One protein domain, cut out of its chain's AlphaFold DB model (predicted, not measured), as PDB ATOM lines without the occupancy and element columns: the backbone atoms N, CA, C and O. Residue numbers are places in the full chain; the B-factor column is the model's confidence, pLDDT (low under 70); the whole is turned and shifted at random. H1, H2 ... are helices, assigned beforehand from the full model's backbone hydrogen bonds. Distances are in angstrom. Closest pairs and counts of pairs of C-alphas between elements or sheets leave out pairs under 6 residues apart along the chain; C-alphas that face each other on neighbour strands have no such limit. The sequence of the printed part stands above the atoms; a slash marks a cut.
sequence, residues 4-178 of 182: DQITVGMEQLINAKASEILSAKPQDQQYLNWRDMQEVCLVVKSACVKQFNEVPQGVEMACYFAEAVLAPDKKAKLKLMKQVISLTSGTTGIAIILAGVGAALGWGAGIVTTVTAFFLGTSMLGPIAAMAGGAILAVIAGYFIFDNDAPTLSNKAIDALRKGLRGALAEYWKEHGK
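What this domain is: This is residues 4 to 178 of the 182 residues of an uncharacterized protein of Akkermansia muciniphila (UniProt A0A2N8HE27). Five nearly aligned helices, H1, H2, H3, H5 and H9, make a bundle, with the long H9 and H3 side by side in its core, the hairpin of H1 and H2 on one side and H5 on another. H4 packs on H3 and H6 on H5, H8 crosses H4 steeply, and short H7 lies far from the core; residues 23 to 28, of which 23 belongs to H1, stick out. The printed part has 175 residues with nine named helices, H1 to H9 in order, and no named strand: its class is all helix. It is compact, with a radius of gyration of the C-alphas of 15.8 A and spans of 51 by 43 by 24 A.

How they stand to each other: H9, residues 150 to 176, touches H3, residues 57 to 70, opposite ways at a shallow tilt of 7 degrees; their closest C-alphas, of Gly 58 and Ala 168, are 4.4 A apart. H9 also touches H5, residues 91 to 105, opposite ways at a shallow tilt of 24 degrees, closest at the C-alphas of Val 101 and Ala 160, 4.3 A. H1, residues 4 to 23, touches H9 with residues 7 to 14 alone, closest at the C-alphas of Glu 11 and Arg 162, 6.1 A. H2, residues 34 to 52, forms helical hairpins with H1 and with H3; the closest C-alphas are those of Lys 17 and Val 40, 6.1 A, and of Trp 34 and Leu 70, 4.8 A. H3, the hub, touches four helices, among them H4, residues 74 to 87, in a hairpin closest at the C-alphas of Ala 68 and Lys 77, 5.0 A. H5 and H6, residues 109 to 119, form another hairpin, closest at the C-alphas of Ala 95 and Thr 116, 4.4 A. H8, residues 133 to 143, touches H4 at a steep tilt of 47 degrees, closest at the C-alphas of Lys 77 and Ala 141, 6.6 A. H7, residues 127 to 130, touches no helix. Every O i to N i+4 pair is within hydrogen-bond range in H1, H2, H4, H6, H8 and H9, but 9 of 10 in H3 and 9 of 11 in H5; H7 is too short for such a pair.

Where its parts are: H9 measures 37.7 A from C-alpha 150 at (119.470, 86.531, 141.522) to C-alpha 176 at (91.841, 103.482, 160.760). H1, 28.0 A long, begins at C-alpha 4, (106.486, 105.199, 162.716). H2 measures 26.6 A, H5 21.4 A, H3 20.5 A and H4 20.1 A.

The domain as a whole: The C-alphas farthest apart, of Pro 26 and Leu 125, are 51.9 A apart. The printed part has no cut, and no link is long. Mean pLDDT of the printed part is 71.3; 75 residues are under 70, among them 117 to 152.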
ATOM      1  N   ASP A   4     105.040 105.276 162.929       78.44
ATOM      2  CA  ASP A   4     106.486 105.199 162.716       78.44
ATOM      3  C   ASP A   4     107.101 103.991 163.442       78.44
ATOM      4  O   ASP A   4     107.796 103.189 162.826       78.44
ATOM      5  N   GLN A   5     106.726 103.763 164.708       78.81
ATOM      6  CA  GLN A   5     107.175 102.597 165.478       78.81
ATOM      7  C   GLN A   5     106.711 101.274 164.864       78.81
ATOM      8  O   GLN A   5     107.472 100.306 164.842       78.81
ATOM      9  N   ILE A   6     105.476 101.221 164.358       80.19
ATOM     10  CA  ILE A   6     104.944 100.019 163.704       80.19
ATOM     11  C   ILE A   6     105.672  99.755 162.388       80.19
ATOM     12  O   ILE A   6     106.085  98.628 162.123       80.19
ATOM     13  N   THR A   7     105.872 100.805 161.591       80.94
ATOM     14  CA  THR A   7     106.582 100.717 160.314       80.94
ATOM     15  C   THR A   7     108.004 100.224 160.549       80.94
ATOM     16  O   THR A   7     108.370  99.180 160.023       80.94
ATOM     17  N   VAL A   8     108.774 100.894 161.412       84.25
ATOM     18  CA  VAL A   8     110.155 100.504 161.739       84.25
ATOM     19  C   VAL A   8     110.222  99.075 162.287       84.25
ATOM     20  O   VAL A   8     111.094  98.310 161.878       84.25
ATOM     21  N   GLY A   9     109.284  98.677 163.155       83.81
ATOM     22  CA  GLY A   9     109.213  97.310 163.678       83.81
ATOM     23  C   GLY A   9     108.986  96.260 162.585       83.81
ATOM     24  O   GLY A   9     109.648  95.221 162.575       83.81
ATOM     25  N   MET A  10     108.108  96.545 161.621       83.50
ATOM     26  CA  MET A  10     107.871  95.676 160.463       83.50
ATOM     27  C   MET A  10     109.094  95.601 159.542       83.50
ATOM     28  O   MET A  10     109.460  94.514 159.099       83.50
ATOM     29  N   GLU A  11     109.775  96.724 159.286       83.06
ATOM     30  CA  GLU A  11     111.004  96.737 158.481       83.06
ATOM     31  C   GLU A  11     112.128  95.920 159.140       83.06
ATOM     32  O   GLU A  11     112.833  95.166 158.466       83.06
ATOM     33  N   GLN A  12     112.275  96.033 160.464       85.25
ATOM     34  CA  GLN A  12     113.225  95.235 161.237       85.25
ATOM     35  C   GLN A  12     112.883  93.748 161.196       85.25
ATOM     36  O   GLN A  12     113.784  92.928 161.032       85.25
ATOM     37  N   LEU A  13     111.600  93.393 161.287       87.38
ATOM     38  CA  LEU A  13     111.143  92.010 161.199       87.38
ATOM     39  C   LEU A  13     111.437  91.394 159.823       87.38
ATOM     40  O   LEU A  13     111.922  90.265 159.759       87.38
ATOM     41  N   ILE A  14     111.230  92.150 158.738       85.25
ATOM     42  CA  ILE A  14     111.610  91.730 157.379       85.25
ATOM     43  C   ILE A  14     113.113  91.456 157.312       85.25
ATOM     44  O   ILE A  14     113.523  90.400 156.835       85.25
ATOM     45  N   ASN A  15     113.939  92.374 157.820       84.25
ATOM     46  CA  ASN A  15     115.396  92.228 157.783       84.25
ATOM     47  C   ASN A  15     115.890  91.069 158.639       84.25
ATOM     48  O   ASN A  15     116.775  90.334 158.211       84.25
ATOM     49  N   ALA A  16     115.318  90.896 159.830       85.50
ATOM     50  CA  ALA A  16     115.665  89.805 160.723       85.50
ATOM     51  C   ALA A  16     115.351  88.459 160.066       85.50
ATOM     52  O   ALA A  16     116.213  87.586 160.038       85.50
ATOM     53  N   LYS A  17     114.164  88.315 159.460       85.31
ATOM     54  CA  LYS A  17     113.783  87.081 158.761       85.31
ATOM     55  C   LYS A  17     114.574  86.833 157.488       85.31
ATOM     56  O   LYS A  17     115.028  85.713 157.282       85.31
ATOM     57  N   ALA A  18     114.809  87.859 156.676       81.44
ATOM     58  CA  ALA A  18     115.684  87.735 155.517       81.44
ATOM     59  C   ALA A  18     117.098  87.309 155.942       81.44
ATOM     60  O   ALA A  18     117.645  86.364 155.384       81.44
ATOM     61  N   SER A  19     117.669  87.944 156.969       82.94
ATOM     62  CA  SER A  19     118.999  87.604 157.481       82.94
ATOM     63  C   SER A  19     119.059  86.198 158.074       82.94
ATOM     64  O   SER A  19     120.057  85.514 157.884       82.94
ATOM     65  N   GLU A  20     118.016  85.760 158.782       85.88
ATOM     66  CA  GLU A  20     117.910  84.407 159.340       85.88
ATOM     67  C   GLU A  20     117.972  83.360 158.220       85.88
ATOM     68  O   GLU A  20     118.830  82.476 158.252       85.88
ATOM     69  N   ILE A  21     117.159  83.525 157.172       83.19
ATOM     70  CA  ILE A  21     117.146  82.614 156.021       83.19
ATOM     71  C   ILE A  21     118.488  82.644 155.277       83.19
ATOM     72  O   ILE A  21     119.032  81.597 154.929       83.19
ATOM     73  N   LEU A  22     119.062  83.831 155.064       81.06
ATOM     74  CA  LEU A  22     120.353  83.986 154.388       81.06
ATOM     75  C   LEU A  22     121.520  83.411 155.200       81.06
ATOM     76  O   LEU A  22     122.482  82.923 154.612       81.06
ATOM     77  N   SER A  23     121.445  83.440 156.533       80.50
ATOM     78  CA  SER A  23     122.471  82.870 157.418       80.50
ATOM     79  C   SER A  23     122.476  81.338 157.427       80.50
ATOM     80  O   SER A  23     123.509  80.732 157.698       80.50
ATOM     81  N   ALA A  24     121.343  80.715 157.089       81.06
ATOM     82  CA  ALA A  24     121.209  79.266 156.962       81.06
ATOM     83  C   ALA A  24     121.664  78.734 155.589       81.06
ATOM     84  O   ALA A  24     121.707  77.520 155.382       81.06
ATOM     85  N   LYS A  25     121.989  79.625 154.642       78.50
ATOM     86  CA  LYS A  25     122.395  79.273 153.279       78.50
ATOM     87  C   LYS A  25     123.917  79.269 153.107       78.50
ATOM     88  O   LYS A  25     124.621  80.016 153.788       78.50
ATOM     89  N   PRO A  26     124.440  78.451 152.177       77.12
ATOM     90  CA  PRO A  26     125.859  78.463 151.846       77.12
ATOM     91  C   PRO A  26     126.261  79.795 151.178       77.12
ATOM     92  O   PRO A  26     125.431  80.479 150.575       77.12
ATOM     93  N   GLN A  27     127.533  80.192 151.324       64.38
ATOM     94  CA  GLN A  27     128.054  81.518 150.931       64.38
ATOM     95  C   GLN A  27     127.851  81.863 149.445       64.38
ATOM     96  O   GLN A  27     127.710  83.031 149.097       64.38
ATOM     97  N   ASP A  28     127.798  80.860 148.574       66.06
ATOM     98  CA  ASP A  28     127.545  80.987 147.137       66.06
ATOM     99  C   ASP A  28     126.059  81.220 146.790       66.06
ATOM    100  O   ASP A  28     125.732  81.572 145.657       66.06
ATOM    101  N   GLN A  29     125.153  81.068 147.765       65.69
ATOM    102  CA  GLN A  29     123.700  81.211 147.611       65.69
ATOM    103  C   GLN A  29     123.081  82.185 148.622       65.69
ATOM    104  O   GLN A  29     121.922  82.027 149.009       65.69
ATOM    105  N   GLN A  30     123.818  83.220 149.041       74.19
ATOM    106  CA  GLN A  30     123.301  84.291 149.907       74.19
ATOM    107  C   GLN A  30     122.344  85.247 149.168       74.19
ATOM    108  O   GLN A  30     122.528  86.461 149.141       74.19
ATOM    109  N   TYR A  31     121.287  84.696 148.580       75.88
ATOM    110  CA  TYR A  31     120.164  85.433 148.020       75.88
ATOM    111  C   TYR A  31     118.849  84.706 148.332       75.88
ATOM    112  O   TYR A  31     118.801  83.480 148.491       75.88
ATOM    113  N   LEU A  32     117.771  85.482 148.463       76.50
ATOM    114  CA  LEU A  32     116.432  84.947 148.675       76.50
ATOM    115  C   LEU A  32     115.893  84.385 147.363       76.50
ATOM    116  O   LEU A  32     115.869  85.061 146.335       76.50
ATOM    117  N   ASN A  33     115.408  83.154 147.427       81.06
ATOM    118  CA  ASN A  33     114.616  82.544 146.376       81.06
ATOM    119  C   ASN A  33     113.141  82.885 146.574       81.06
ATOM    120  O   ASN A  33     112.717  83.333 147.638       81.06
ATOM    121  N   TRP A  34     112.333  82.570 145.563       79.06
ATOM    122  CA  TRP A  34     110.878  82.666 145.638       79.06
ATOM    123  C   TRP A  34     110.306  82.112 146.954       79.06
ATOM    124  O   TRP A  34     109.579  82.822 147.637       79.06
ATOM    125  N   ARG A  35     110.670  80.878 147.343       81.06
ATOM    126  CA  ARG A  35     110.157  80.229 148.567       81.06
ATOM    127  C   ARG A  35     110.523  81.008 149.834       81.06
ATOM    128  O   ARG A  35     109.666  81.187 150.692       81.06
ATOM    129  N   ASP A  36     111.749  81.511 149.910       83.50
ATOM    130  CA  ASP A  36     112.224  82.294 151.053       83.50
ATOM    131  C   ASP A  36     111.439  83.607 151.177       83.50
ATOM    132  O   ASP A  36     111.059  84.027 152.266       83.50
ATOM    133  N   MET A  37     111.123  84.231 150.040       83.31
ATOM    134  CA  MET A  37     110.291  85.428 150.004       83.31
ATOM    135  C   MET A  37     108.866  85.157 150.493       83.31
ATOM    136  O   MET A  37     108.307  85.982 151.212       83.31
ATOM    137  N   GLN A  38     108.286  83.998 150.160       83.50
ATOM    138  CA  GLN A  38     106.973  83.608 150.689       83.50
ATOM    139  C   GLN A  38     107.008  83.462 152.214       83.50
ATOM    140  O   GLN A  38     106.068  83.884 152.885       83.50
ATOM    141  N   GLU A  39     108.090  82.917 152.775       85.69
ATOM    142  CA  GLU A  39     108.268  82.830 154.227       85.69
ATOM    143  C   GLU A  39     108.357  84.216 154.872       85.69
ATOM    144  O   GLU A  39     107.647  84.483 155.843       85.69
ATOM    145  N   VAL A  40     109.143  85.135 154.299       85.75
ATOM    146  CA  VAL A  40     109.210  86.530 154.771       85.75
ATOM    147  C   VAL A  40     107.821  87.180 154.737       85.75
ATOM    148  O   VAL A  40     107.381  87.750 155.738       85.75
ATOM    149  N   CYS A  41     107.093  87.042 153.627       86.06
ATOM    150  CA  CYS A  41     105.734  87.559 153.476       86.06
ATOM    151  C   CYS A  41     104.755  86.955 154.495       86.06
ATOM    152  O   CYS A  41     103.920  87.671 155.046       86.06
ATOM    153  N   LEU A  42     104.855  85.656 154.794       87.38
ATOM    154  CA  LEU A  42     104.021  84.999 155.805       87.38
ATOM    155  C   LEU A  42     104.276  85.551 157.209       87.38
ATOM    156  O   LEU A  42     103.318  85.788 157.948       87.38
ATOM    157  N   VAL A  43     105.538  85.792 157.580       88.25
ATOM    158  CA  VAL A  43     105.864  86.362 158.897       88.25
ATOM    159  C   VAL A  43     105.327  87.787 159.014       88.25
ATOM    160  O   VAL A  43     104.739  88.125 160.040       88.25
ATOM    161  N   VAL A  44     105.454  88.595 157.959       85.38
ATOM    162  CA  VAL A  44     104.873  89.945 157.913       85.38
ATOM    163  C   VAL A  44     103.353  89.898 158.069       85.38
ATOM    164  O   VAL A  44     102.806  90.588 158.927       85.38
ATOM    165  N   LYS A  45     102.659  89.050 157.300       86.06
ATOM    166  CA  LYS A  45     101.200  88.887 157.413       86.06
ATOM    167  C   LYS A  45     100.796  88.452 158.822       86.06
ATOM    168  O   LYS A  45      99.875  89.020 159.398       86.06
ATOM    169  N   SER A  46     101.517  87.497 159.413       85.75
ATOM    170  CA  SER A  46     101.283  87.051 160.791       85.75
ATOM    171  C   SER A  46     101.492  88.175 161.810       85.75
ATOM    172  O   SER A  46     100.706  88.306 162.748       85.75
ATOM    173  N   ALA A  47     102.514  89.014 161.622       85.12
ATOM    174  CA  ALA A  47     102.743  90.185 162.460       85.12
ATOM    175  C   ALA A  47     101.595  91.199 162.339       85.12
ATOM    176  O   ALA A  47     101.141  91.712 163.358       85.12
ATOM    177  N   CYS A  48     101.067  91.423 161.131       82.12
ATOM    178  CA  CYS A  48      99.905  92.288 160.926       82.12
ATOM    179  C   CYS A  48      98.663  91.750 161.637       82.12
ATOM    180  O   CYS A  48      98.034  92.506 162.365       82.12
ATOM    181  N   VAL A  49      98.368  90.448 161.539       84.94
ATOM    182  CA  VAL A  49      97.254  89.840 162.291       84.94
ATOM    183  C   VAL A  49      97.438  90.027 163.795       84.94
ATOM    184  O   VAL A  49      96.492  90.361 164.493       84.94
ATOM    185  N   LYS A  50      98.656  89.866 164.323       84.19
ATOM    186  CA  LYS A  50      98.911  90.087 165.757       84.19
ATOM    187  C   LYS A  50      98.712  91.541 166.186       84.19
ATOM    188  O   LYS A  50      98.360  91.779 167.336       84.19
ATOM    189  N   GLN A  51      98.985  92.492 165.298       79.81
ATOM    190  CA  GLN A  51      99.004  93.915 165.625       79.81
ATOM    191  C   GLN A  51      97.683  94.631 165.330       79.81
ATOM    192  O   GLN A  51      97.311  95.539 166.062       79.81
ATOM    193  N   PHE A  52      96.982  94.212 164.280       79.25
ATOM    194  CA  PHE A  52      95.764  94.841 163.769       79.25
ATOM    195  C   PHE A  52      94.551  93.900 163.787       79.25
ATOM    196  O   PHE A  52      93.462  94.310 163.411       79.25
ATOM    197  N   ASN A  53      94.716  92.638 164.205       80.38
ATOM    198  CA  ASN A  53      93.698  91.577 164.141       80.38
ATOM    199  C   ASN A  53      93.203  91.238 162.716       80.38
ATOM    200  O   ASN A  53      92.310  90.414 162.538       80.38
ATOM    201  N   GLU A  54      93.826  91.823 161.696       81.62
ATOM    202  CA  GLU A  54      93.592  91.566 160.281       81.62
ATOM    203  C   GLU A  54      94.878  91.810 159.478       81.62
ATOM    204  O   GLU A  54      95.860  92.357 159.989       81.62
ATOM    205  N   VAL A  55      94.893  91.397 158.210       81.50
ATOM    206  CA  VAL A  55      95.975  91.753 157.286       81.50
ATOM    207  C   VAL A  55      95.493  92.902 156.406       81.50
ATOM    208  O   VAL A  55      94.588  92.692 155.596       81.50
ATOM    209  N   PRO A  56      96.096  94.103 156.501       79.62
ATOM    210  CA  PRO A  56      95.745  95.194 155.607       79.62
ATOM    211  C   PRO A  56      95.958  94.780 154.148       79.62
ATOM    212  O   PRO A  56      97.030  94.280 153.790       79.62
ATOM    213  N   GLN A  57      94.977  95.040 153.280       73.88
ATOM    214  CA  GLN A  57      95.044  94.676 151.855       73.88
ATOM    215  C   GLN A  57      96.308  95.218 151.172       73.88
ATOM    216  O   GLN A  57      96.917  94.552 150.335       73.88
ATOM    217  N   GLY A  58      96.764  96.409 151.574       74.19
ATOM    218  CA  GLY A  58      98.011  96.986 151.082       74.19
ATOM    219  C   GLY A  58      99.254  96.146 151.401       74.19
ATOM    220  O   GLY A  58     100.150  96.020 150.567       74.19
ATOM    221  N   VAL A  59      99.292  95.527 152.584       80.69
ATOM    222  CA  VAL A  59     100.389  94.642 152.997       80.69
ATOM    223  C   VAL A  59     100.350  93.348 152.186       80.69
ATOM    224  O   VAL A  59     101.397  92.875 151.743       80.69
ATOM    225  N   GLU A  60      99.159  92.802 151.913       80.56
ATOM    226  CA  GLU A  60      99.024  91.634 151.034       80.56
ATOM    227  C   GLU A  60      99.526  91.909 149.619       80.56
ATOM    228  O   GLU A  60     100.249  91.091 149.054       80.56
ATOM    229  N   MET A  61      99.198  93.078 149.067       74.12
ATOM    230  CA  MET A  61      99.673  93.479 147.746       74.12
ATOM    231  C   MET A  61     101.192  93.636 147.712       74.12
ATOM    232  O   MET A  61     101.829  93.112 146.799       74.12
ATOM    233  N   ALA A  62     101.785  94.297 148.710       78.38
ATOM    234  CA  ALA A  62     103.239  94.416 148.816       78.38
ATOM    235  C   ALA A  62     103.917  93.033 148.866       78.38
ATOM    236  O   ALA A  62     104.922  92.818 148.185       78.38
ATOM    237  N   CYS A  63     103.323  92.077 149.590       82.19
ATOM    238  CA  CYS A  63     103.785  90.691 149.622       82.19
ATOM    239  C   CYS A  63     103.704  90.024 148.244       82.19
ATOM    240  O   CYS A  63     104.695  89.459 147.791       82.19
ATOM    241  N   TYR A  64     102.568  90.122 147.541       79.25
ATOM    242  CA  TYR A  64     102.415  89.522 146.209       79.25
ATOM    243  C   TYR A  64     103.347  90.136 145.166       79.25
ATOM    244  O   TYR A  64     103.817  89.422 144.281       79.25
ATOM    245  N   PHE A  65     103.643  91.432 145.273       74.81
ATOM    246  CA  PHE A  65     104.644  92.081 144.434       74.81
ATOM    247  C   PHE A  65     106.044  91.562 144.722       74.81
ATOM    248  O   PHE A  65     106.729  91.158 143.788       74.81
ATOM    249  N   ALA A  66     106.458  91.550 145.987       77.62
ATOM    250  CA  ALA A  66     107.791  91.108 146.374       77.62
ATOM    251  C   ALA A  66     108.025  89.633 146.035       77.62
ATOM    252  O   ALA A  66     109.067  89.274 145.493       77.62
ATOM    253  N   GLU A  67     107.008  88.803 146.259       79.69
ATOM    254  CA  GLU A  67     106.949  87.454 145.736       79.69
ATOM    255  C   GLU A  67     107.155  87.494 144.213       79.69
ATOM    256  O   GLU A  67     108.137  86.942 143.717       79.69
ATOM    257  N   ALA A  68     106.296  88.173 143.441       73.88
ATOM    258  CA  ALA A  68     106.361  88.174 141.974       73.88
ATOM    259  C   ALA A  68     107.725  88.584 141.393       73.88
ATOM    260  O   ALA A  68     108.078  88.088 140.322       73.88
ATOM    261  N   VAL A  69     108.506  89.413 142.096       73.25
ATOM    262  CA  VAL A  69     109.896  89.747 141.733       73.25
ATOM    263  C   VAL A  69     110.741  88.485 141.592       73.25
ATOM    264  O   VAL A  69     111.444  88.308 140.600       73.25
ATOM    265  N   LEU A  70     110.624  87.584 142.563       74.38
ATOM    266  CA  LEU A  70     111.442  86.384 142.687       74.38
ATOM    267  C   LEU A  70     110.815  85.153 142.024       74.38
ATOM    268  O   LEU A  70     111.430  84.088 142.029       74.38
ATOM    269  N   ALA A  71     109.613  85.263 141.442       73.19
ATOM    270  CA  ALA A  71     108.951  84.107 140.836       73.19
ATOM    271  C   ALA A  71     109.747  83.589 139.629       73.19
ATOM    272  O   ALA A  71     109.972  84.348 138.680       73.19
ATOM    273  N   PRO A  72     110.090  82.289 139.591       66.75
ATOM    274  CA  PRO A  72     110.771  81.711 138.435       66.75
ATOM    275  C   PRO A  72     109.834  81.603 137.219       66.75
ATOM    276  O   PRO A  72     110.260  81.761 136.078       66.75
ATOM    277  N   ASP A  73     108.532  81.398 137.451       69.94
ATOM    278  CA  ASP A  73     107.554  81.108 136.403       69.94
ATOM    279  C   ASP A  73     106.712  82.317 135.983       69.94
ATOM    280  O   ASP A  73     106.054  82.969 136.799       69.94
ATOM    281  N   LYS A  74     106.572  82.515 134.664       66.50
ATOM    282  CA  LYS A  74     105.640  83.501 134.077       66.50
ATOM    283  C   LYS A  74     104.190  83.273 134.521       66.50
ATOM    284  O   LYS A  74     103.443  84.229 134.714       66.50
ATOM    285  N   LYS A  75     103.788  82.009 134.710       70.81
ATOM    286  CA  LYS A  75     102.447  81.642 135.196       70.81
ATOM    287  C   LYS A  75     102.237  82.055 136.654       70.81
ATOM    288  O   LYS A  75     101.166  82.566 136.977       70.81
ATOM    289  N   ALA A  76     103.246  81.866 137.509       71.06
ATOM    290  CA  ALA A  76     103.198  82.286 138.908       71.06
ATOM    291  C   ALA A  76     103.142  83.817 139.007       71.06
ATOM    292  O   ALA A  76     102.232  84.341 139.645       71.06
ATOM    293  N   LYS A  77     104.005  84.523 138.259       69.62
ATOM    294  CA  LYS A  77     103.973  85.991 138.118       69.62
ATOM    295  C   LYS A  77     102.583  86.490 137.731       69.62
ATOM    296  O   LYS A  77     102.002  87.311 138.433       69.62
ATOM    297  N   LEU A  78     101.998  85.941 136.664       66.88
ATOM    298  CA  LEU A  78     100.660  86.328 136.210       66.88
ATOM    299  C   LEU A  78      99.581  86.057 137.271       66.88
ATOM    300  O   LEU A  78      98.665  86.861 137.430       66.88
ATOM    301  N   LYS A  79      99.667  84.932 137.994       76.12
ATOM    302  CA  LYS A  79      98.702  84.576 139.044       76.12
ATOM    303  C   LYS A  79      98.727  85.584 140.194       76.12
ATOM    304  O   LYS A  79      97.663  86.031 140.607       76.12
ATOM    305  N   LEU A  80      99.910  85.973 140.660       73.75
ATOM    306  CA  LEU A  80     100.068  86.959 141.737       73.75
ATOM    307  C   LEU A  80      99.597  88.335 141.294       73.75
ATOM    308  O   LEU A  80      98.885  89.003 142.025       73.75
ATOM    309  N   MET A  81      99.921  88.734 140.063       69.44
ATOM    310  CA  MET A  81      99.459  90.010 139.515       69.44
ATOM    311  C   MET A  81      97.936  90.060 139.395       69.44
ATOM    312  O   MET A  81      97.322  91.082 139.684       69.44
ATOM    313  N   LYS A  82      97.301  88.938 139.037       69.31
ATOM    314  CA  LYS A  82      95.839  88.816 139.097       69.31
ATOM    315  C   LYS A  82      95.314  88.944 140.526       69.31
ATOM    316  O   LYS A  82      94.282  89.578 140.708       69.31
ATOM    317  N   GLN A  83      96.007  88.378 141.518       71.44
ATOM    318  CA  GLN A  83      95.628  88.517 142.929       71.44
ATOM    319  C   GLN A  83      95.743  89.962 143.411       71.44
ATOM    320  O   GLN A  83      94.806  90.455 144.032       71.44
ATOM    321  N   VAL A  84      96.822  90.663 143.051       67.56
ATOM    322  CA  VAL A  84      96.964  92.098 143.314       67.56
ATOM    323  C   VAL A  84      95.750  92.843 142.764       67.56
ATOM    324  O   VAL A  84      95.078  93.514 143.531       67.56
ATOM    325  N   ILE A  85      95.395  92.649 141.488       62.97
ATOM    326  CA  ILE A  85      94.237  93.320 140.867       62.97
ATOM    327  C   ILE A  85      92.901  92.909 141.493       62.97
ATOM    328  O   ILE A  85      91.989  93.720 141.613       62.97
ATOM    329  N   SER A  86      92.745  91.661 141.928       64.31
ATOM    330  CA  SER A  86      91.516  91.269 142.629       64.31
ATOM    331  C   SER A  86      91.368  91.953 143.989       64.31
ATOM    332  O   SER A  86      90.247  92.182 144.429       64.31
ATOM    333  N   LEU A  87      92.487  92.306 144.628       64.75
ATOM    334  CA  LEU A  87      92.507  93.083 145.865       64.75
ATOM    335  C   LEU A  87      92.361  94.590 145.612       64.75
ATOM    336  O   LEU A  87      92.141  95.348 146.553       64.75
ATOM    337  N   THR A  88      92.461  95.047 144.359       57.53
ATOM    338  CA  THR A  88      92.354  96.463 144.013       57.53
ATOM    339  C   THR A  88      90.901  96.909 143.867       57.53
ATOM    340  O   THR A  88      90.423  97.116 142.754       57.53
ATOM    341  N   SER A  89      90.185  97.080 144.981       50.41
ATOM    342  CA  SER A  89      88.871  97.748 144.998       50.41
ATOM    343  C   SER A  89      88.911  99.205 145.492       50.41
ATOM    344  O   SER A  89      87.858  99.824 145.607       50.41
ATOM    345  N   GLY A  90      90.096  99.783 145.755       53.31
ATOM    346  CA  GLY A  90      90.257 101.165 146.242       53.31
ATOM    347  C   GLY A  90      91.488 101.867 145.660       53.31
ATOM    348  O   GLY A  90      92.608 101.401 145.826       53.31
ATOM    349  N   THR A  91      91.283 102.985 144.964       54.91
ATOM    350  CA  THR A  91      92.214 103.596 143.992       54.91
ATOM    351  C   THR A  91      93.482 104.243 144.577       54.91
ATOM    352  O   THR A  91      94.500 104.343 143.891       54.91
ATOM    353  N   THR A  92      93.484 104.653 145.847       58.38
ATOM    354  CA  THR A  92      94.570 105.496 146.393       58.38
ATOM    355  C   THR A  92      95.733 104.700 146.997       58.38
ATOM    356  O   THR A  92      96.891 104.960 146.669       58.38
ATOM    357  N   GLY A  93      95.460 103.687 147.828       59.81
ATOM    358  CA  GLY A  93      96.512 102.933 148.528       59.81
ATOM    359  C   GLY A  93      97.422 102.128 147.594       59.81
ATOM    360  O   GLY A  93      98.631 102.034 147.801       59.81
ATOM    361  N   ILE A  94      96.861 101.606 146.503       64.56
ATOM    362  CA  ILE A  94      97.581 100.791 145.513       64.56
ATOM    363  C   ILE A  94      98.641 101.613 144.785       64.56
ATOM    364  O   ILE A  94      99.747 101.141 144.538       64.56
ATOM    365  N   ALA A  95      98.304 102.850 144.439       65.94
ATOM    366  CA  ALA A  95      99.175 103.744 143.700       65.94
ATOM    367  C   ALA A  95     100.461 104.058 144.477       65.94
ATOM    368  O   ALA A  95     101.543 104.100 143.889       65.94
ATOM    369  N   ILE A  96     100.346 104.207 145.800       66.69
ATOM    370  CA  ILE A  96     101.469 104.448 146.712       66.69
ATOM    371  C   ILE A  96     102.337 103.189 146.833       66.69
ATOM    372  O   ILE A  96     103.564 103.278 146.765       66.69
ATOM    373  N   ILE A  97     101.716 102.011 146.939       70.38
ATOM    374  CA  ILE A  97     102.431 100.728 146.980       70.38
ATOM    375  C   ILE A  97     103.186 100.502 145.667       70.38
ATOM    376  O   ILE A  97     104.367 100.178 145.692       70.38
ATOM    377  N   LEU A  98     102.544 100.744 144.524       69.62
ATOM    378  CA  LEU A  98     103.148 100.627 143.195       69.62
ATOM    379  C   LEU A  98     104.245 101.658 142.950       69.62
ATOM    380  O   LEU A  98     105.249 101.326 142.325       69.62
ATOM    381  N   ALA A  99     104.092 102.876 143.467       71.44
ATOM    382  CA  ALA A  99     105.148 103.876 143.425       71.44
ATOM    383  C   ALA A  99     106.380 103.407 144.211       71.44
ATOM    384  O   ALA A  99     107.497 103.465 143.701       71.44
ATOM    385  N   GLY A 100     106.176 102.882 145.424       69.50
ATOM    386  CA  GLY A 100     107.248 102.355 146.268       69.50
ATOM    387  C   GLY A 100     107.929 101.120 145.674       69.50
ATOM    388  O   GLY A 100     109.155 101.072 145.589       69.50
ATOM    389  N   VAL A 101     107.133 100.149 145.221       72.12
ATOM    390  CA  VAL A 101     107.592  98.905 144.585       72.12
ATOM    391  C   VAL A 101     108.295  99.203 143.264       72.12
ATOM    392  O   VAL A 101     109.415  98.755 143.054       72.12
ATOM    393  N   GLY A 102     107.688 100.004 142.390       70.06
ATOM    394  CA  GLY A 102     108.274 100.372 141.105       70.06
ATOM    395  C   GLY A 102     109.587 101.137 141.266       70.06
ATOM    396  O   GLY A 102     110.565 100.818 140.595       70.06
ATOM    397  N   ALA A 103     109.661 102.071 142.221       69.88
ATOM    398  CA  ALA A 103     110.906 102.767 142.538       69.88
ATOM    399  C   ALA A 103     111.988 101.825 143.096       69.88
ATOM    400  O   ALA A 103     113.145 101.939 142.699       69.88
ATOM    401  N   ALA A 104     111.639 100.887 143.987       69.19
ATOM    402  CA  ALA A 104     112.577  99.870 144.486       69.19
ATOM    403  C   ALA A 104     113.105  98.963 143.369       69.19
ATOM    404  O   ALA A 104     114.272  98.576 143.358       69.19
ATOM    405  N   LEU A 105     112.244  98.640 142.407       68.44
ATOM    406  CA  LEU A 105     112.584  97.775 141.286       68.44
ATOM    407  C   LEU A 105     113.338  98.498 140.168       68.44
ATOM    408  O   LEU A 105     113.795  97.849 139.227       68.44
ATOM    409  N   GLY A 106     113.494  99.820 140.269       68.88
ATOM    410  CA  GLY A 106     114.133 100.634 139.241       68.88
ATOM    411  C   GLY A 106     113.274 100.801 137.990       68.88
ATOM    412  O   GLY A 106     113.812 101.095 136.925       68.88
ATOM    413  N   TRP A 107     111.951 100.625 138.099       72.81
ATOM    414  CA  TRP A 107     111.029 100.959 137.020       72.81
ATOM    415  C   TRP A 107     111.254 102.435 136.697       72.81
ATOM    416  O   TRP A 107     111.170 103.290 137.578       72.81
ATOM    417  N   GLY A 108     111.607 102.744 135.449       67.38
ATOM    418  CA  GLY A 108     111.830 104.132 135.047       67.38
ATOM    419  C   GLY A 108     110.629 105.000 135.431       67.38
ATOM    420  O   GLY A 108     109.494 104.519 135.420       67.38
ATOM    421  N   ALA A 109     110.867 106.276 135.752       69.19
ATOM    422  CA  ALA A 109     109.828 107.178 136.262       69.19
ATOM    423  C   ALA A 109     108.549 107.153 135.405       69.19
ATOM    424  O   ALA A 109     107.454 107.093 135.947       69.19
ATOM    425  N   GLY A 110     108.676 107.067 134.074       68.12
ATOM    426  CA  GLY A 110     107.530 106.946 133.169       68.12
ATOM    427  C   GLY A 110     106.659 105.703 133.403       68.12
ATOM    428  O   GLY A 110     105.436 105.806 133.350       68.12
ATOM    429  N   ILE A 111     107.252 104.544 133.710       68.06
ATOM    430  CA  ILE A 111     106.510 103.304 133.999       68.06
ATOM    431  C   ILE A 111     105.822 103.419 135.356       68.06
ATOM    432  O   ILE A 111     104.631 103.133 135.454       68.06
ATOM    433  N   VAL A 112     106.549 103.887 136.378       71.06
ATOM    434  CA  VAL A 112     105.993 104.089 137.723       71.06
ATOM    435  C   VAL A 112     104.802 105.034 137.660       71.06
ATOM    436  O   VAL A 112     103.712 104.660 138.075       71.06
ATOM    437  N   THR A 113     104.963 106.212 137.055       70.25
ATOM    438  CA  THR A 113     103.887 107.199 136.926       70.25
ATOM    439  C   THR A 113     102.696 106.651 136.144       70.25
ATOM    440  O   THR A 113     101.563 106.873 136.557       70.25
ATOM    441  N   THR A 114     102.922 105.901 135.060       67.88
ATOM    442  CA  THR A 114     101.831 105.326 134.250       67.88
ATOM    443  C   THR A 114     101.028 104.293 135.039       67.88
ATOM    444  O   THR A 114      99.798 104.327 135.047       67.88
ATOM    445  N   VAL A 115     101.720 103.386 135.732       69.06
ATOM    446  CA  VAL A 115     101.094 102.344 136.548       69.06
ATOM    447  C   VAL A 115     100.371 102.971 137.746       69.06
ATOM    448  O   VAL A 115      99.203 102.673 137.976       69.06
ATOM    449  N   THR A 116     101.007 103.899 138.461       70.75
ATOM    450  CA  THR A 116     100.399 104.649 139.571       70.75
ATOM    451  C   THR A 116      99.146 105.409 139.114       70.75
ATOM    452  O   THR A 116      98.105 105.293 139.754       70.75
ATOM    453  N   ALA A 117      99.205 106.132 137.990       67.94
ATOM    454  CA  ALA A 117      98.083 106.920 137.468       67.94
ATOM    455  C   ALA A 117      96.873 106.058 137.069       67.94
ATOM    456  O   ALA A 117      95.731 106.464 137.285       67.94
ATOM    457  N   PHE A 118      97.103 104.851 136.543       67.00
ATOM    458  CA  PHE A 118      96.026 103.898 136.262       67.00
ATOM    459  C   PHE A 118      95.233 103.539 137.512       67.00
ATOM    460  O   PHE A 118      94.007 103.613 137.510       67.00
ATOM    461  N   PHE A 119      95.934 103.182 138.587       66.44
ATOM    462  CA  PHE A 119      95.273 102.761 139.815       66.44
ATOM    463  C   PHE A 119      94.647 103.928 140.578       66.44
ATOM    464  O   PHE A 119      93.607 103.724 141.192       66.44
ATOM    465  N   LEU A 120      95.178 105.150 140.451       67.25
ATOM    466  CA  LEU A 120      94.539 106.359 140.988       67.25
ATOM    467  C   LEU A 120      93.198 106.693 140.320       67.25
ATOM    468  O   LEU A 120      92.491 107.580 140.796       67.25
ATOM    469  N   GLY A 121      92.835 106.026 139.220       55.03
ATOM    470  CA  GLY A 121      91.602 106.318 138.496       55.03
ATOM    471  C   GLY A 121      91.596 107.711 137.863       55.03
ATOM    472  O   GLY A 121      90.539 108.192 137.457       55.03
ATOM    473  N   THR A 122      92.758 108.372 137.757       58.41
ATOM    474  CA  THR A 122      92.870 109.595 136.961       58.41
ATOM    475  C   THR A 122      92.507 109.211 135.538       58.41
ATOM    476  O   THR A 122      93.168 108.350 134.955       58.41
ATOM    477  N   SER A 123      91.425 109.791 135.013       46.94
ATOM    478  CA  SER A 123      90.965 109.563 133.647       46.94
ATOM    479  C   SER A 123      92.164 109.662 132.716       46.94
ATOM    480  O   SER A 123      92.738 110.743 132.560       46.94
ATOM    481  N   MET A 124      92.580 108.531 132.151       51.84
ATOM    482  CA  MET A 124      93.644 108.482 131.162       51.84
ATOM    483  C   MET A 124      93.152 109.234 129.926       51.84
ATOM    484  O   MET A 124      92.548 108.653 129.035       51.84
ATOM    485  N   LEU A 125      93.331 110.551 129.890       45.62
ATOM    486  CA  LEU A 125      93.021 111.375 128.730       45.62
ATOM    487  C   LEU A 125      94.287 111.438 127.876       45.62
ATOM    488  O   LEU A 125      95.177 112.249 128.113       45.62
ATOM    489  N   GLY A 126      94.396 110.518 126.917       44.34
ATOM    490  CA  GLY A 126      95.488 110.483 125.945       44.34
ATOM    491  C   GLY A 126      95.698 109.103 125.308       44.34
ATOM    492  O   GLY A 126      94.992 108.158 125.656       44.34
ATOM    493  N   PRO A 127      96.699 108.946 124.417       38.00
ATOM    494  CA  PRO A 127      97.010 107.699 123.689       38.00
ATOM    495  C   PRO A 127      97.234 106.454 124.575       38.00
ATOM    496  O   PRO A 127      97.268 105.330 124.086       38.00
ATOM    497  N   ILE A 128      97.379 106.661 125.885       44.53
ATOM    498  CA  ILE A 128      97.598 105.655 126.928       44.53
ATOM    499  C   ILE A 128      96.272 105.001 127.380       44.53
ATOM    500  O   ILE A 128      96.291 103.887 127.892       44.53
ATOM    501  N   ALA A 129      95.112 105.618 127.107       46.56
ATOM    502  CA  ALA A 129      93.776 105.089 127.427       46.56
ATOM    503  C   ALA A 129      93.459 103.734 126.767       46.56
ATOM    504  O   ALA A 129      92.572 103.009 127.214       46.56
ATOM    505  N   ALA A 130      94.186 103.379 125.704       45.59
ATOM    506  CA  ALA A 130      94.052 102.094 125.024       45.59
ATOM    507  C   ALA A 130      94.679 100.925 125.808       45.59
ATOM    508  O   ALA A 130      94.472  99.762 125.454       45.59
ATOM    509  N   MET A 131      95.424 101.202 126.884       50.59
ATOM    510  CA  MET A 131      95.906 100.172 127.795       50.59
ATOM    511  C   MET A 131      94.759  99.725 128.708       50.59
ATOM    512  O   MET A 131      94.660 100.125 129.864       50.59
ATOM    513  N   ALA A 132      93.884  98.857 128.190       53.25
ATOM    514  CA  ALA A 132      93.001  98.050 129.030       53.25
ATOM    515  C   ALA A 132      93.835  97.389 130.146       53.25
ATOM    516  O   ALA A 132      95.004  97.086 129.916       53.25
ATOM    517  N   GLY A 133      93.272  97.116 131.330       51.78
ATOM    518  CA  GLY A 133      94.028  96.585 132.483       51.78
ATOM    519  C   GLY A 133      94.934  95.370 132.185       51.78
ATOM    520  O   GLY A 133      95.928  95.153 132.875       51.78
ATOM    521  N   GLY A 134      94.669  94.625 131.104       52.88
ATOM    522  CA  GLY A 134      95.556  93.588 130.563       52.88
ATOM    523  C   GLY A 134      96.917  94.073 130.028       52.88
ATOM    524  O   GLY A 134      97.903  93.353 130.152       52.88
ATOM    525  N   ALA A 135      97.012  95.281 129.470       56.78
ATOM    526  CA  ALA A 135      98.263  95.854 128.973       56.78
ATOM    527  C   ALA A 135      99.177  96.305 130.119       56.78
ATOM    528  O   ALA A 135     100.372  96.044 130.082       56.78
ATOM    529  N   ILE A 136      98.622  96.889 131.184       59.00
ATOM    530  CA  ILE A 136      99.398  97.245 132.383       59.00
ATOM    531  C   ILE A 136      99.890  95.993 133.102       59.00
ATOM    532  O   ILE A 136     101.046  95.939 133.511       59.00
ATOM    533  N   LEU A 137      99.070  94.942 133.158       58.12
ATOM    534  CA  LEU A 137      99.511  93.616 133.590       58.12
ATOM    535  C   LEU A 137     100.688  93.097 132.762       58.12
ATOM    536  O   LEU A 137     101.634  92.555 133.327       58.12
ATOM    537  N   ALA A 138     100.639  93.261 131.439       59.62
ATOM    538  CA  ALA A 138     101.720  92.849 130.554       59.62
ATOM    539  C   ALA A 138     102.982  93.708 130.735       59.62
ATOM    540  O   ALA A 138     104.079  93.164 130.670       59.62
ATOM    541  N   VAL A 139     102.848  95.008 131.018       62.44
ATOM    542  CA  VAL A 139     103.975  95.905 131.331       62.44
ATOM    543  C   VAL A 139     104.628  95.500 132.648       62.44
ATOM    544  O   VAL A 139     105.839  95.295 132.689       62.44
ATOM    545  N   ILE A 140     103.833  95.311 133.702       63.75
ATOM    546  CA  ILE A 140     104.318  94.887 135.017       63.75
ATOM    547  C   ILE A 140     104.982  93.507 134.910       63.75
ATOM    548  O   ILE A 140     106.141  93.341 135.285       63.75
ATOM    549  N   ALA A 141     104.288  92.519 134.338       60.84
ATOM    550  CA  ALA A 141     104.819  91.168 134.164       60.84
ATOM    551  C   ALA A 141     106.036  91.131 133.229       60.84
ATOM    552  O   ALA A 141     106.962  90.362 133.471       60.84
ATOM    553  N   GLY A 142     106.045  91.960 132.184       61.31
ATOM    554  CA  GLY A 142     107.164  92.126 131.265       61.31
ATOM    555  C   GLY A 142     108.401  92.638 131.987       61.31
ATOM    556  O   GLY A 142     109.462  92.041 131.848       61.31
ATOM    557  N   TYR A 143     108.261  93.657 132.835       62.53
ATOM    558  CA  TYR A 143     109.382  94.204 133.600       62.53
ATOM    559  C   TYR A 143     109.992  93.175 134.564       62.53
ATOM    560  O   TYR A 143     111.206  93.117 134.728       62.53
ATOM    561  N   PHE A 144     109.169  92.286 135.125       61.22
ATOM    562  CA  PHE A 144     109.636  91.175 135.957       61.22
ATOM    563  C   PHE A 144     110.361  90.055 135.193       61.22
ATOM    564  O   PHE A 144     110.916  89.159 135.826       61.22
ATOM    565  N   ILE A 145     110.332  90.036 133.859       54.81
ATOM    566  CA  ILE A 145     110.983  88.996 133.040       54.81
ATOM    567  C   ILE A 145     112.417  89.396 132.640       54.81
ATOM    568  O   ILE A 145     113.182  88.525 132.237       54.81
ATOM    569  N   PHE A 146     112.801  90.671 132.767       48.31
ATOM    570  CA  PHE A 146     114.045  91.194 132.184       48.31
ATOM    571  C   PHE A 146     115.230  91.373 133.144       48.31
ATOM    572  O   PHE A 146     116.264  91.870 132.711       48.31
ATOM    573  N   ASP A 147     115.136  90.935 134.398       51.62
ATOM    574  CA  ASP A 147     116.262  90.982 135.337       51.62
ATOM    575  C   ASP A 147     116.550  89.550 135.813       51.62
ATOM    576  O   ASP A 147     115.646  88.893 136.327       51.62
ATOM    577  N   ASN A 148     117.754  89.030 135.542       52.06
ATOM    578  CA  ASN A 148     118.149  87.629 135.792       52.06
ATOM    579  C   ASN A 148     119.261  87.492 136.847       52.06
ATOM    580  O   ASN A 148     119.663  86.373 137.165       52.06
ATOM    581  N   ASP A 149     119.745  88.596 137.422       60.12
ATOM    582  CA  ASP A 149     120.736  88.538 138.495       60.12
ATOM    583  C   ASP A 149     120.051  88.279 139.843       60.12
ATOM    584  O   ASP A 149     119.536  89.188 140.499       60.12
ATOM    585  N   ALA A 150     120.059  87.012 140.270       60.25
ATOM    586  CA  ALA A 150     119.470  86.531 141.522       60.25
ATOM    587  C   ALA A 150     119.816  87.362 142.784       60.25
ATOM    588  O   ALA A 150     118.893  87.689 143.540       60.25
ATOM    589  N   PRO A 151     121.079  87.779 143.034       60.59
ATOM    590  CA  PRO A 151     121.391  88.602 144.206       60.59
ATOM    591  C   PRO A 151     120.792  90.014 144.117       60.59
ATOM    592  O   PRO A 151     120.308  90.557 145.113       60.59
ATOM    593  N   THR A 152     120.754  90.595 142.919       69.00
ATOM    594  CA  THR A 152     120.155  91.912 142.670       69.00
ATOM    595  C   THR A 152     118.638  91.861 142.849       69.00
ATOM    596  O   THR A 152     118.058  92.738 143.490       69.00
ATOM    597  N   LEU A 153     117.997  90.802 142.351       72.31
ATOM    598  CA  LEU A 153     116.565  90.547 142.507       72.31
ATOM    599  C   LEU A 153     116.160  90.379 143.973       72.31
ATOM    600  O   LEU A 153     115.153  90.949 144.384       72.31
ATOM    601  N   SER A 154     116.947  89.652 144.771       74.75
ATOM    602  CA  SER A 154     116.694  89.464 146.206       74.75
ATOM    603  C   SER A 154     116.658  90.800 146.952       74.75
ATOM    604  O   SER A 154     115.697  91.097 147.663       74.75
ATOM    605  N   ASN A 155     117.665  91.652 146.746       76.12
ATOM    606  CA  ASN A 155     117.722  92.964 147.396       76.12
ATOM    607  C   ASN A 155     116.588  93.886 146.932       76.12
ATOM    608  O   ASN A 155     115.954  94.552 147.753       76.12
ATOM    609  N   LYS A 156     116.288  93.879 145.629       76.69
ATOM    610  CA  LYS A 156     115.161  94.628 145.065       76.69
ATOM    611  C   LYS A 156     113.814  94.144 145.606       76.69
ATOM    612  O   LYS A 156     112.944  94.970 145.856       76.69
ATOM    613  N   ALA A 157     113.635  92.839 145.821       76.44
ATOM    614  CA  ALA A 157     112.410  92.269 146.379       76.44
ATOM    615  C   ALA A 157     112.197  92.684 147.842       76.44
ATOM    616  O   ALA A 157     111.089  93.075 148.207       76.44
ATOM    617  N   ILE A 158     113.258  92.675 148.658       81.94
ATOM    618  CA  ILE A 158     113.204  93.160 150.045       81.94
ATOM    619  C   ILE A 158     112.882  94.660 150.080       81.94
ATOM    620  O   ILE A 158     112.019  95.083 150.850       81.94
ATOM    621  N   ASP A 159     113.543  95.471 149.249       82.50
ATOM    622  CA  ASP A 159     113.303  96.919 149.206       82.50
ATOM    623  C   ASP A 159     111.894  97.246 148.682       82.50
ATOM    624  O   ASP A 159     111.207  98.113 149.224       82.50
ATOM    625  N   ALA A 160     111.410  96.492 147.689       77.44
ATOM    626  CA  ALA A 160     110.044  96.594 147.185       77.44
ATOM    627  C   ALA A 160     109.017  96.228 148.259       77.44
ATOM    628  O   ALA A 160     108.048  96.967 148.442       77.44
ATOM    629  N   LEU A 161     109.248  95.142 149.006       82.06
ATOM    630  CA  LEU A 161     108.398  94.768 150.131       82.06
ATOM    631  C   LEU A 161     108.373  95.886 151.172       82.06
ATOM    632  O   LEU A 161     107.298  96.285 151.604       82.06
ATOM    633  N   ARG A 162     109.540  96.425 151.540       83.00
ATOM    634  CA  ARG A 162     109.671  97.468 152.562       83.00
ATOM    635  C   ARG A 162     108.941  98.751 152.170       83.00
ATOM    636  O   ARG A 162     108.094  99.239 152.918       83.00
ATOM    637  N   LYS A 163     109.234  99.284 150.980       81.50
ATOM    638  CA  LYS A 163     108.595 100.509 150.475       81.50
ATOM    639  C   LYS A 163     107.099 100.310 150.247       81.50
ATOM    640  O   LYS A 163     106.316 101.201 150.573       81.50
ATOM    641  N   GLY A 164     106.701  99.136 149.752       77.25
ATOM    642  CA  GLY A 164     105.302  98.742 149.624       77.25
ATOM    643  C   GLY A 164     104.584  98.701 150.975       77.25
ATOM    644  O   GLY A 164     103.520  99.297 151.109       77.25
ATOM    645  N   LEU A 165     105.185  98.084 151.999       82.31
ATOM    646  CA  LEU A 165     104.625  98.026 153.353       82.31
ATOM    647  C   LEU A 165     104.476  99.401 153.979       82.31
ATOM    648  O   LEU A 165     103.444  99.688 154.574       82.31
ATOM    649  N   ARG A 166     105.481 100.262 153.829       81.31
ATOM    650  CA  ARG A 166     105.420 101.630 154.342       81.31
ATOM    651  C   ARG A 166     104.263 102.409 153.720       81.31
ATOM    652  O   ARG A 166     103.534 103.088 154.437       81.31
ATOM    653  N   GLY A 167     104.070 102.277 152.407       75.38
ATOM    654  CA  GLY A 167     102.921 102.855 151.709       75.38
ATOM    655  C   GLY A 167     101.589 102.286 152.198       75.38
ATOM    656  O   GLY A 167     100.664 103.039 152.496       75.38
ATOM    657  N   ALA A 168     101.514 100.963 152.345       77.88
ATOM    658  CA  ALA A 168     100.323 100.261 152.810       77.88
ATOM    659  C   ALA A 168      99.918 100.635 154.243       77.88
ATOM    660  O   ALA A 168      98.748 100.904 154.499       77.88
ATOM    661  N   LEU A 169     100.876 100.663 155.171       79.06
ATOM    662  CA  LEU A 169     100.640 101.009 156.571       79.06
ATOM    663  C   LEU A 169     100.258 102.481 156.730       79.06
ATOM    664  O   LEU A 169      99.404 102.794 157.553       79.06
ATOM    665  N   ALA A 170     100.851 103.377 155.935       78.38
ATOM    666  CA  ALA A 170     100.493 104.792 155.953       78.38
ATOM    667  C   ALA A 170      99.039 105.026 155.517       78.38
ATOM    668  O   ALA A 170      98.329 105.789 156.172       78.38
ATOM    669  N   GLU A 171      98.580 104.343 154.464       75.12
ATOM    670  CA  GLU A 171      97.184 104.448 154.025       75.12
ATOM    671  C   GLU A 171      96.234 103.793 155.037       75.12
ATOM    672  O   GLU A 171      95.248 104.406 155.442       75.12
ATOM    673  N   TYR A 172      96.578 102.602 155.539       75.94
ATOM    674  CA  TYR A 172      95.780 101.914 156.555       75.94
ATOM    675  C   TYR A 172      95.605 102.765 157.823       75.94
ATOM    676  O   TYR A 172      94.503 102.882 158.354       75.94
ATOM    677  N   TRP A 173      96.668 103.436 158.274       75.38
ATOM    678  CA  TRP A 173      96.622 104.339 159.425       75.38
ATOM    679  C   TRP A 173      95.858 105.635 159.148       75.38
ATOM    680  O   TRP A 173      95.271 106.218 160.053       75.38
ATOM    681  N   LYS A 174      95.830 106.114 157.906       73.25
ATOM    682  CA  LYS A 174      95.012 107.273 157.534       73.25
ATOM    683  C   LYS A 174      93.516 106.953 157.611       73.25
ATOM    684  O   LYS A 174      92.742 107.815 158.023       73.25
ATOM    685  N   GLU A 175      93.129 105.731 157.256       69.38
ATOM    686  CA  GLU A 175      91.742 105.258 157.323       69.38
ATOM    687  C   GLU A 175      91.323 104.841 158.746       69.38
ATOM    688  O   GLU A 175      90.249 105.230 159.202       69.38
ATOM    689  N   HIS A 176      92.184 104.125 159.479       68.12
ATOM    690  CA  HIS A 176      91.841 103.482 160.760       68.12
ATOM    691  C   HIS A 176      92.544 104.090 161.983       68.12
ATOM    692  O   HIS A 176      92.203 103.785 163.124       68.12
ATOM    693  N   GLY A 177      93.506 104.996 161.794       59.09
ATOM    694  CA  GLY A 177      94.331 105.543 162.878       59.09
ATOM    695  C   GLY A 177      93.572 106.395 163.892       59.09
ATOM    696  O   GLY A 177      94.090 106.623 164.978       59.09
ATOM    697  N   LYS A 178      92.343 106.836 163.584       54.81
ATOM    698  CA  LYS A 178      91.455 107.461 164.580       54.81
ATOM    699  C   LYS A 178      90.840 106.444 165.545       54.81
ATOM    700  O   LYS A 178      90.663 106.780 166.701       54.81
TER     701      LYS A 178